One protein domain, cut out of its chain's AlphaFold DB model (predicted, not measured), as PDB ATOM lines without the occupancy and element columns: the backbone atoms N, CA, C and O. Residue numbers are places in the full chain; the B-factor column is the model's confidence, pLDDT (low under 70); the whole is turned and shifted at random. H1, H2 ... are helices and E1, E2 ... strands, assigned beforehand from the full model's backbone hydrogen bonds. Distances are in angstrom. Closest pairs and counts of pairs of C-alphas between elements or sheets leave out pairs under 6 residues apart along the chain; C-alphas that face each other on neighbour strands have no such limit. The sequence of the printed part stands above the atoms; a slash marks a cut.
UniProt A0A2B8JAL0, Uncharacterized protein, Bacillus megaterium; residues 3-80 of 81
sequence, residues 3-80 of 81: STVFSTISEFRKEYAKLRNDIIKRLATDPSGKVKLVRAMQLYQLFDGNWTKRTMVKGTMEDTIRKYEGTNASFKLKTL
ATOM      1  N   SER A   3     -20.401  -5.575 -40.299       93.06
ATOM      2  CA  SER A   3     -21.324  -6.201 -39.343       93.06
ATOM      3  C   SER A   3     -20.677  -7.395 -38.645       93.06
ATOM      4  O   SER A   3     -19.639  -7.902 -39.077       93.06
ATOM      5  N   THR A   4     -21.356  -7.917 -37.625       94.50
ATOM      6  CA  THR A   4     -21.113  -9.290 -37.165       94.50
ATOM      7  C   THR A   4     -21.441 -10.301 -38.270       94.50
ATOM      8  O   THR A   4     -22.129  -9.980 -39.247       94.50
ATOM      9  N   VAL A   5     -20.906 -11.518 -38.140       95.56
ATOM     10  CA  VAL A   5     -21.276 -12.637 -39.013       95.56
ATOM     11  C   VAL A   5     -22.676 -13.111 -38.636       95.56
ATOM     12  O   VAL A   5     -22.973 -13.263 -37.454       95.56
ATOM     13  N   PHE A   6     -23.518 -13.345 -39.636       94.81
ATOM     14  CA  PHE A   6     -24.890 -13.813 -39.466       94.81
ATOM     15  C   PHE A   6     -25.241 -14.877 -40.505       94.81
ATOM     16  O   PHE A   6     -24.596 -14.970 -41.552       94.81
ATOM     17  N   SER A   7     -26.300 -15.639 -40.237       92.94
ATOM     18  CA  SER A   7     -26.744 -16.728 -41.122       92.94
ATOM     19  C   SER A   7     -28.236 -16.658 -41.456       92.94
ATOM     20  O   SER A   7     -28.689 -17.340 -42.373       92.94
ATOM     21  N   THR A   8     -29.005 -15.829 -40.743       93.62
ATOM     22  CA  THR A   8     -30.463 -15.717 -40.901       93.62
ATOM     23  C   THR A   8     -30.901 -14.361 -41.443       93.62
ATOM     24  O   THR A   8     -30.206 -13.344 -41.314       93.62
ATOM     25  N   ILE A   9     -32.110 -14.305 -42.006       92.81
ATOM     26  CA  ILE A   9     -32.678 -13.038 -42.489       92.81
ATOM     27  C   ILE A   9     -33.019 -12.079 -41.341       92.81
ATOM     28  O   ILE A   9     -32.968 -10.857 -41.501       92.81
ATOM     29  N   SER A  10     -33.355 -12.629 -40.173       93.38
ATOM     30  CA  SER A  10     -33.661 -11.855 -38.966       93.38
ATOM     31  C   SER A  10     -32.431 -11.086 -38.482       93.38
ATOM     32  O   SER A  10     -32.497  -9.874 -38.260       93.38
ATOM     33  N   GLU A  11     -31.285 -11.761 -38.392       94.12
ATOM     34  CA  GLU A  11     -30.006 -11.143 -38.031       94.12
ATOM     35  C   GLU A  11     -29.549 -10.135 -39.082       94.12
ATOM     36  O   GLU A  11     -29.180  -9.013 -38.735       94.12
ATOM     37  N   PHE A  12     -29.673 -10.475 -40.367       94.25
ATOM     38  CA  PHE A  12     -29.388  -9.539 -41.450       94.25
ATOM     39  C   PHE A  12     -30.160  -8.226 -41.297       94.25
ATOM     40  O   PHE A  12     -29.577  -7.151 -41.425       94.25
ATOM     41  N   ARG A  13     -31.466  -8.281 -41.007       93.75
ATOM     42  CA  ARG A  13     -32.289  -7.072 -40.841       93.75
ATOM     43  C   ARG A  13     -31.808  -6.213 -39.674       93.75
ATOM     44  O   ARG A  13     -31.795  -4.989 -39.808       93.75
ATOM     45  N   LYS A  14     -31.387  -6.838 -38.568       94.75
ATOM     46  CA  LYS A  14     -30.811  -6.146 -37.403       94.75
ATOM     47  C   LYS A  14     -29.493  -5.458 -37.764       94.75
ATOM     48  O   LYS A  14     -29.366  -4.249 -37.564       94.75
ATOM     49  N   GLU A  15     -28.556  -6.188 -38.363       94.12
ATOM     50  CA  GLU A  15     -27.239  -5.659 -38.740       94.12
ATOM     51  C   GLU A  15     -27.341  -4.575 -39.820       94.12
ATOM     52  O   GLU A  15     -26.710  -3.520 -39.720       94.12
ATOM     53  N   TYR A  16     -28.201  -4.772 -40.821       91.19
ATOM     54  CA  TYR A  16     -28.457  -3.783 -41.865       91.19
ATOM     55  C   TYR A  16     -29.035  -2.490 -41.284       91.19
ATOM     56  O   TYR A  16     -28.618  -1.399 -41.674       91.19
ATOM     57  N   ALA A  17     -29.993  -2.581 -40.354       90.44
ATOM     58  CA  ALA A  17     -30.577  -1.409 -39.705       90.44
ATOM     59  C   ALA A  17     -29.545  -0.654 -38.857       90.44
ATOM     60  O   ALA A  17     -29.484   0.576 -38.929       90.44
ATOM     61  N   LYS A  18     -28.702  -1.378 -38.114       91.25
ATOM     62  CA  LYS A  18     -27.610  -0.806 -37.318       91.25
ATOM     63  C   LYS A  18     -26.633  -0.025 -38.197       91.25
ATOM     64  O   LYS A  18     -26.471   1.178 -38.007       91.25
ATOM     65  N   LEU A  19     -26.074  -0.673 -39.221       90.25
ATOM     66  CA  LEU A  19     -25.137  -0.033 -40.148       90.25
ATOM     67  C   LEU A  19     -25.778   1.132 -40.907       90.25
ATOM     68  O   LEU A  19     -25.154   2.176 -41.074       90.25
ATOM     69  N   ARG A  20     -27.039   0.996 -41.334       87.56
ATOM     70  CA  ARG A  20     -27.789   2.093 -41.962       87.56
ATOM     71  C   ARG A  20     -27.873   3.309 -41.043       87.56
ATOM     72  O   ARG A  20     -27.658   4.422 -41.511       87.56
ATOM     73  N   ASN A  21     -28.210   3.114 -39.773       87.06
ATOM     74  CA  ASN A  21     -28.335   4.213 -38.821       87.06
ATOM     75  C   ASN A  21     -26.984   4.886 -38.561       87.06
ATOM     76  O   ASN A  21     -26.933   6.110 -38.487       87.06
ATOM     77  N   ASP A  22     -25.897   4.119 -38.500       86.81
ATOM     78  CA  ASP A  22     -24.547   4.670 -38.348       86.81
ATOM     79  C   ASP A  22     -24.114   5.488 -39.573       86.81
ATOM     80  O   ASP A  22     -23.577   6.587 -39.425       86.81
ATOM     81  N   ILE A  23     -24.415   5.006 -40.783       84.69
ATOM     82  CA  ILE A  23     -24.189   5.751 -42.030       84.69
ATOM     83  C   ILE A  23     -24.984   7.059 -42.022       84.69
ATOM     84  O   ILE A  23     -24.431   8.117 -42.307       84.69
ATOM     85  N   ILE A  24     -26.273   7.004 -41.671       82.31
ATOM     86  CA  ILE A  24     -27.123   8.199 -41.604       82.31
ATOM     87  C   ILE A  24     -26.574   9.190 -40.582       82.31
ATOM     88  O   ILE A  24     -26.491  10.364 -40.904       82.31
ATOM     89  N   LYS A  25     -26.157   8.752 -39.389       82.56
ATOM     90  CA  LYS A  25     -25.579   9.648 -38.373       82.56
ATOM     91  C   LYS A  25     -24.339  10.384 -38.883       82.56
ATOM     92  O   LYS A  25     -24.211  11.575 -38.634       82.56
ATOM     93  N   ARG A  26     -23.458   9.695 -39.615       77.38
ATOM     94  CA  ARG A  26     -22.241  10.287 -40.206       77.38
ATOM     95  C   ARG A  26     -22.518  11.211 -41.387       77.38
ATOM     96  O   ARG A  26     -21.737  12.115 -41.649       77.38
ATOM     97  N   LEU A  27     -23.592  10.960 -42.127       73.88
ATOM     98  CA  LEU A  27     -23.962  11.768 -43.287       73.88
ATOM     99  C   LEU A  27     -24.930  12.900 -42.937       73.88
ATOM    100  O   LEU A  27     -24.982  13.885 -43.652       73.88
ATOM    101  N   ALA A  28     -25.669  12.811 -41.831       65.06
ATOM    102  CA  ALA A  28     -26.500  13.897 -41.313       65.06
ATOM    103  C   ALA A  28     -25.666  15.083 -40.795       65.06
ATOM    104  O   ALA A  28     -26.187  16.183 -40.650       65.06
ATOM    105  N   THR A  29     -24.371  14.875 -40.547       59.53
ATOM    106  CA  THR A  29     -23.384  15.944 -40.345       59.53
ATOM    107  C   THR A  29     -22.939  16.624 -41.646       59.53
ATOM    108  O   THR A  29     -22.206  17.605 -41.580       59.53
ATOM    109  N   ASP A  30     -23.382  16.147 -42.817       55.06
ATOM    110  CA  ASP A  30     -23.148  16.783 -44.116       55.06
ATOM    111  C   ASP A  30     -24.375  17.639 -44.513       55.06
ATOM    112  O   ASP A  30     -25.455  17.094 -44.769       55.06
ATOM    113  N   PRO A  31     -24.245  18.979 -44.581       48.75
ATOM    114  CA  PRO A  31     -25.359  19.895 -44.841       48.75
ATOM    115  C   PRO A  31     -25.959  19.790 -46.258       48.75
ATOM    116  O   PRO A  31     -26.948  20.461 -46.548       48.75
ATOM    117  N   SER A  32     -25.395  18.966 -47.151       57.72
ATOM    118  CA  SER A  32     -25.777  18.894 -48.571       57.72
ATOM    119  C   SER A  32     -26.541  17.624 -49.001       57.72
ATOM    120  O   SER A  32     -27.078  17.556 -50.112       57.72
ATOM    121  N   GLY A  33     -26.603  16.578 -48.175       50.56
ATOM    122  CA  GLY A  33     -26.724  15.219 -48.708       50.56
ATOM    123  C   GLY A  33     -28.115  14.584 -48.670       50.56
ATOM    124  O   GLY A  33     -28.486  13.955 -47.681       50.56
ATOM    125  N   LYS A  34     -28.838  14.548 -49.798       51.62
ATOM    126  CA  LYS A  34     -29.802  13.453 -50.053       51.62
ATOM    127  C   LYS A  34     -29.018  12.135 -50.083       51.62
ATOM    128  O   LYS A  34     -28.482  11.756 -51.123       51.62
ATOM    129  N   VAL A  35     -28.920  11.448 -48.944       55.47
ATOM    130  CA  VAL A  35     -28.130  10.219 -48.813       55.47
ATOM    131  C   VAL A  35     -28.684   9.140 -49.741       55.47
ATOM    132  O   VAL A  35     -29.706   8.507 -49.465       55.47
ATOM    133  N   LYS A  36     -27.970   8.869 -50.835       59.66
ATOM    134  CA  LYS A  36     -28.195   7.667 -51.638       59.66
ATOM    135  C   LYS A  36     -27.627   6.472 -50.869       59.66
ATOM    136  O   LYS A  36     -26.528   6.011 -51.135       59.66
ATOM    137  N   LEU A  37     -28.411   5.940 -49.926       66.94
ATOM    138  CA  LEU A  37     -28.116   4.672 -49.231       66.94
ATOM    139  C   LEU A  37     -28.056   3.477 -50.196       66.94
ATOM    140  O   LEU A  37     -27.604   2.389 -49.839       66.94
ATOM    141  N   VAL A  38     -28.547   3.673 -51.421       63.34
ATOM    142  CA  VAL A  38     -28.496   2.707 -52.511       63.34
ATOM    143  C   VAL A  38     -27.029   2.368 -52.785       63.34
ATOM    144  O   VAL A  38     -26.282   3.211 -53.267       63.34
ATOM    145  N   ARG A  39     -26.638   1.120 -52.489       70.81
ATOM    146  CA  ARG A  39     -25.263   0.583 -52.583       70.81
ATOM    147  C   ARG A  39     -24.280   1.051 -51.503       70.81
ATOM    148  O   ARG A  39     -23.101   0.743 -51.617       70.81
ATOM    149  N   ALA A  40     -24.734   1.697 -50.428       82.50
ATOM    150  CA  ALA A  40     -23.854   2.055 -49.308       82.50
ATOM    151  C   ALA A  40     -23.345   0.829 -48.517       82.50
ATOM    152  O   ALA A  40     -22.413   0.941 -47.723       82.50
ATOM    153  N   MET A  41     -23.951  -0.343 -48.737       90.19
ATOM    154  CA  MET A  41     -23.572  -1.612 -48.123       90.19
ATOM    155  C   MET A  41     -23.407  -2.712 -49.172       90.19
ATOM    156  O   MET A  41     -24.112  -2.746 -50.184       90.19
ATOM    157  N   GLN A  42     -22.493  -3.638 -48.898       93.06
ATOM    158  CA  GLN A  42     -22.241  -4.843 -49.679       93.06
ATOM    159  C   GLN A  42     -22.425  -6.077 -48.807       93.06
ATOM    160  O   GLN A  42     -21.967  -6.107 -47.666       93.06
ATOM    161  N   LEU A  43     -23.052  -7.103 -49.372       94.94
ATOM    162  CA  LEU A  43     -23.153  -8.422 -48.765       94.94
ATOM    163  C   LEU A  43     -21.979  -9.284 -49.217       94.94
ATOM    164  O   LEU A  43     -21.726  -9.423 -50.418       94.94
ATOM    165  N   TYR A  44     -21.316  -9.894 -48.247       96.25
ATOM    166  CA  TYR A  44     -20.300 -10.915 -48.434       96.25
ATOM    167  C   TYR A  44     -20.821 -12.248 -47.905       96.25
ATOM    168  O   TYR A  44     -21.539 -12.285 -46.908       96.25
ATOM    169  N   GLN A  45     -20.442 -13.330 -48.572       95.62
ATOM    170  CA  GLN A  45     -20.716 -14.702 -48.163       95.62
ATOM    171  C   GLN A  45     -19.389 -15.432 -47.991       95.62
ATOM    172  O   GLN A  45     -18.486 -15.264 -48.813       95.62
ATOM    173  N   LEU A  46     -19.272 -16.229 -46.934       94.88
ATOM    174  CA  LEU A  46     -18.142 -17.122 -46.745       94.88
ATOM    175  C   LEU A  46     -18.317 -18.329 -47.667       94.88
ATOM    176  O   LEU A  46     -19.322 -19.037 -47.590       94.88
ATOM    177  N   PHE A  47     -17.353 -18.543 -48.551       90.62
ATOM    178  CA  PHE A  47     -17.304 -19.685 -49.451       90.62
ATOM    179  C   PHE A  47     -15.866 -20.192 -49.498       90.62
ATOM    180  O   PHE A  47     -14.959 -19.409 -49.768       90.62
ATOM    181  N   ASP A  48     -15.666 -21.474 -49.189       89.00
ATOM    182  CA  ASP A  48     -14.349 -22.124 -49.196       89.00
ATOM    183  C   ASP A  48     -13.272 -21.336 -48.416       89.00
ATOM    184  O   ASP A  48     -12.220 -20.962 -48.929       89.00
ATOM    185  N   GLY A  49     -13.611 -20.939 -47.182       90.38
ATOM    186  CA  GLY A  49     -12.735 -20.146 -46.307       90.38
ATOM    187  C   GLY A  49     -12.555 -18.674 -46.706       90.38
ATOM    188  O   GLY A  49     -11.944 -17.913 -45.958       90.38
ATOM    189  N   ASN A  50     -13.127 -18.235 -47.831       94.38
ATOM    190  CA  ASN A  50     -12.932 -16.898 -48.382       94.38
ATOM    191  C   ASN A  50     -14.219 -16.064 -48.384       94.38
ATOM    192  O   ASN A  50     -15.301 -16.518 -48.763       94.38
ATOM    193  N   TRP A  51     -14.108 -14.793 -47.989       95.44
ATOM    194  CA  TRP A  51     -15.229 -13.851 -48.027       95.44
ATOM    195  C   TRP A  51     -15.417 -13.293 -49.435       95.44
ATOM    196  O   TRP A  51     -14.695 -12.397 -49.871       95.44
ATOM    197  N   THR A  52     -16.447 -13.775 -50.121       94.69
ATOM    198  CA  THR A  52     -16.754 -13.390 -51.499       94.69
ATOM    199  C   THR A  52     -17.899 -12.388 -51.541       94.69
ATOM    200  O   THR A  52     -18.955 -12.594 -50.940       94.69
ATOM    201  N   LYS A  53     -17.716 -11.289 -52.280       93.31
ATOM    202  CA  LYS A  53     -18.767 -10.288 -52.508       93.31
ATOM    203  C   LYS A  53     -19.909 -10.901 -53.325       93.31
ATOM    204  O   LYS A  53     -19.671 -11.465 -54.388       93.31
ATOM    205  N   ARG A  54     -21.152 -10.732 -52.868       91.25
ATOM    206  CA  ARG A  54     -22.356 -11.244 -53.548       91.25
ATOM    207  C   ARG A  54     -23.147 -10.148 -54.246       91.25
ATOM    208  O   ARG A  54     -23.381 -10.224 -55.444       91.25
ATOM    209  N   THR A  55     -23.570  -9.121 -53.513       88.12
ATOM    210  CA  THR A  55     -24.432  -8.061 -54.061       88.12
ATOM    211  C   THR A  55     -24.363  -6.779 -53.230       88.12
ATOM    212  O   THR A  55     -23.788  -6.750 -52.144       88.12
ATOM    213  N   MET A  56     -24.936  -5.698 -53.763       84.69
ATOM    214  CA  MET A  56     -25.016  -4.367 -53.142       84.69
ATOM    215  C   MET A  56     -26.459  -3.848 -53.046       84.69
ATOM    216  O   MET A  56     -26.698  -2.743 -52.563       84.69
ATOM    217  N   VAL A  57     -27.434  -4.624 -53.531       87.62
ATOM    218  CA  VAL A  57     -28.852  -4.251 -53.549       87.62
ATOM    219  C   VAL A  57     -29.561  -4.975 -52.413       87.62
ATOM    220  O   VAL A  57     -29.574  -6.200 -52.396       87.62
ATOM    221  N   LYS A  58     -30.176  -4.225 -51.488       85.31
ATOM    222  CA  LYS A  58     -30.819  -4.779 -50.284       85.31
ATOM    223  C   LYS A  58     -31.804  -5.914 -50.590       85.31
ATOM    224  O   LYS A  58     -31.742  -6.938 -49.928       85.31
ATOM    225  N   GLY A  59     -32.672  -5.747 -51.596       87.38
ATOM    226  CA  GLY A  59     -33.627  -6.791 -51.994       87.38
ATOM    227  C   GLY A  59     -32.922  -8.106 -52.333       87.38
ATOM    228  O   GLY A  59     -33.172  -9.124 -51.704       87.38
ATOM    229  N   THR A  60     -31.914  -8.045 -53.205       90.00
ATOM    230  CA  THR A  60     -31.096  -9.209 -53.572       90.00
ATOM    231  C   THR A  60     -30.314  -9.792 -52.389       90.00
ATOM    232  O   THR A  60     -30.041 -10.991 -52.378       90.00
ATOM    233  N   MET A  61     -29.932  -8.978 -51.393       92.44
ATOM    234  CA  MET A  61     -29.323  -9.487 -50.158       92.44
ATOM    235  C   MET A  61     -30.313 -10.359 -49.389       92.44
ATOM    236  O   MET A  61     -29.968 -11.486 -49.045       92.44
ATOM    237  N   GLU A  62     -31.533  -9.858 -49.164       93.44
ATOM    238  CA  GLU A  62     -32.598 -10.596 -48.472       93.44
ATOM    239  C   GLU A  62     -32.919 -11.907 -49.194       93.44
ATOM    240  O   GLU A  62     -32.947 -12.955 -48.553       93.44
ATOM    241  N   ASP A  63     -33.068 -11.869 -50.520       93.88
ATOM    242  CA  ASP A  63     -33.347 -13.063 -51.325       93.88
ATOM    243  C   ASP A  63     -32.206 -14.085 -51.255       93.88
ATOM    244  O   ASP A  63     -32.444 -15.285 -51.119       93.88
ATOM    245  N   THR A  64     -30.951 -13.615 -51.302       91.75
ATOM    246  CA  THR A  64     -29.774 -14.486 -51.172       91.75
ATOM    247  C   THR A  64     -29.770 -15.161 -49.811       91.75
ATOM    248  O   THR A  64     -29.683 -16.378 -49.738       91.75
ATOM    249  N   ILE A  65     -29.892 -14.398 -48.728       93.38
ATOM    250  CA  ILE A  65     -29.821 -14.947 -47.371       93.38
ATOM    251  C   ILE A  65     -30.973 -15.922 -47.138       93.38
ATOM    252  O   ILE A  65     -30.733 -17.020 -46.653       93.38
ATOM    253  N   ARG A  66     -32.190 -15.585 -47.582       93.88
ATOM    254  CA  ARG A  66     -33.356 -16.475 -47.495       93.88
ATOM    255  C   ARG A  66     -33.140 -17.792 -48.239       93.88
ATOM    256  O   ARG A  66     -33.536 -18.835 -47.740       93.88
ATOM    257  N   LYS A  67     -32.486 -17.768 -49.406       92.75
ATOM    258  CA  LYS A  67     -32.160 -18.986 -50.171       92.75
ATOM    259  C   LYS A  67     -31.214 -19.927 -49.415       92.75
ATOM    260  O   LYS A  67     -31.282 -21.134 -49.616       92.75
ATOM    261  N   TYR A  68     -30.318 -19.378 -48.600       90.38
ATOM    262  CA  TYR A  68     -29.311 -20.140 -47.858       90.38
ATOM    263  C   TYR A  68     -29.652 -20.304 -46.366       90.38
ATOM    264  O   TYR A  68     -28.865 -20.884 -45.614       90.38
ATOM    265  N   GLU A  69     -30.811 -19.827 -45.919       86.69
ATOM    266  CA  GLU A  69     -31.267 -19.992 -44.544       86.69
ATOM    267  C   GLU A  69     -31.454 -21.493 -44.256       86.69
ATOM    268  O   GLU A  69     -32.110 -22.208 -45.008       86.69
ATOM    269  N   GLY A  70     -30.789 -21.993 -43.211       83.38
ATOM    270  CA  GLY A  70     -30.721 -23.430 -42.908       83.38
ATOM    271  C   GLY A  70     -29.564 -24.197 -43.571       83.38
ATOM    272  O   GLY A  70     -29.405 -25.380 -43.292       83.38
ATOM    273  N   THR A  71     -28.717 -23.557 -44.390       81.81
ATOM    274  CA  THR A  71     -27.598 -24.227 -45.102       81.81
ATOM    275  C   THR A  71     -26.199 -23.949 -44.532       81.81
ATOM    276  O   THR A  71     -25.212 -24.029 -45.257       81.81
ATOM    277  N   ASN A  72     -26.072 -23.610 -43.240       85.00
ATOM    278  CA  ASN A  72     -24.801 -23.220 -42.590       85.00
ATOM    279  C   ASN A  72     -24.003 -22.118 -43.327       85.00
ATOM    280  O   ASN A  72     -22.820 -21.911 -43.060       85.00
ATOM    281  N   ALA A  73     -24.638 -21.380 -44.241       92.19
ATOM    282  CA  ALA A  73     -24.002 -20.284 -44.947       92.19
ATOM    283  C   ALA A  73     -23.780 -19.106 -43.995       92.19
ATOM    284  O   ALA A  73     -24.696 -18.681 -43.296       92.19
ATOM    285  N   SER A  74     -22.566 -18.559 -44.006       95.50
ATOM    286  CA  SER A  74     -22.208 -17.387 -43.211       95.50
ATOM    287  C   SER A  74     -22.121 -16.145 -44.086       95.50
ATOM    288  O   SER A  74     -21.529 -16.162 -45.169       95.50
ATOM    289  N   PHE A  75     -22.674 -15.049 -43.591       96.31
ATOM    290  CA  PHE A  75     -22.744 -13.770 -44.279       96.31
ATOM    291  C   PHE A  75     -22.205 -12.643 -43.403       96.31
ATOM    292  O   PHE A  75     -22.237 -12.719 -42.178       96.31
ATOM    293  N   LYS A  76     -21.733 -11.570 -44.041       96.50
ATOM    294  CA  LYS A  76     -21.446 -10.296 -43.374       96.50
ATOM    295  C   LYS A  76     -21.762  -9.116 -44.284       96.50
ATOM    296  O   LYS A  76     -21.712  -9.227 -45.511       96.50
ATOM    297  N   LEU A  77     -22.061  -7.970 -43.686       95.25
ATOM    298  CA  LEU A  77     -22.240  -6.701 -44.379       95.25
ATOM    299  C   LEU A  77     -20.998  -5.838 -44.225       95.25
ATOM    300  O   LEU A  77     -20.411  -5.746 -43.151       95.25
ATOM    301  N   LYS A  78     -20.634  -5.152 -45.303       94.06
ATOM    302  CA  LYS A  78     -19.567  -4.155 -45.320       94.06
ATOM    303  C   LYS A  78     -20.101  -2.840 -45.857       94.06
ATOM    304  O   LYS A  78     -20.716  -2.796 -46.918       94.06
ATOM    305  N   THR A  79     -19.865  -1.771 -45.113       89.88
ATOM    306  CA  THR A  79     -20.167  -0.392 -45.533       89.88
ATOM    307  C   THR A  79     -19.119   0.104 -46.536       89.88
ATOM    308  O   THR A  79     -17.949  -0.265 -46.428       89.88
ATOM    309  N   LEU A  80     -19.540   0.906 -47.519       84.00
ATOM    310  CA  LEU A  80     -18.677   1.509 -48.552       84.00
ATOM    311  C   LEU A  80     -18.371   2.991 -48.332       84.00
ATOM    312  O   LEU A  80     -17.712   3.606 -49.166       84.00
TER     313      LEU A  80
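What this domain is: This is residues 3 to 80 of the 81 residues of an uncharacterized protein of Bacillus megaterium (UniProt A0A2B8JAL0). Two helices, long H1 and shorter H2, cover one face of a small, strongly twisted sheet; its other face is bare. The longest axis runs from Pro 31, in the long loop of residues 28 to 40 after H1, at one end to Thr 71, in the link between H2 and E3, at the other. The printed part has 78 residues, with H1, E1, E2, H2 and E3 in that order; the sheet, E2 E1 E3, is antiparallel, and the class is mixed. It is compact, radius of gyration of the C-alphas 13.2 A, spanning 44 by 22 by 19 A.

How they stand to each other: H1, residues 9 to 27, is on the sheet at a height of 9.2 A, over E3, residues 75 to 79. E1, residues 41 to 47, and E2, residues 50 to 55, form a hairpin, with N 45 and O 52 at 2.9 A. Between E1 and E3, N 44 and O 76 are at 2.8 A. H2, residues 58 to 68, is on the same face, over E2 and E1, at a height of 9.3 A. Residues 9 to 12 alone of H1 touch H2, closest C-alphas Ile 9 and Ile 65 at 6.0 A, with a shallow tilt of 26 degrees, opposite ways. E2, H2 and E3 make a split strand-helix-strand unit, with E1 between its strands and a right-handed crossover. In H1 and H2 every O i to N i+4 pair is within hydrogen-bond range.

Where its parts are: H1 begins at C-alpha 9 (-32.678, -13.038, -42.489) and is 26.3 A long; E1 is 19.2 A. E3 ends at C-alpha 79 (-20.167, -0.392, -45.533).

The domain as a whole: The C-alphas farthest apart, those of Pro 31 and Thr 71, are 44.2 A apart. The printed part has no cut. The link from H1 to E1 is long, and its residues 28 to 38 have pLDDT under 70.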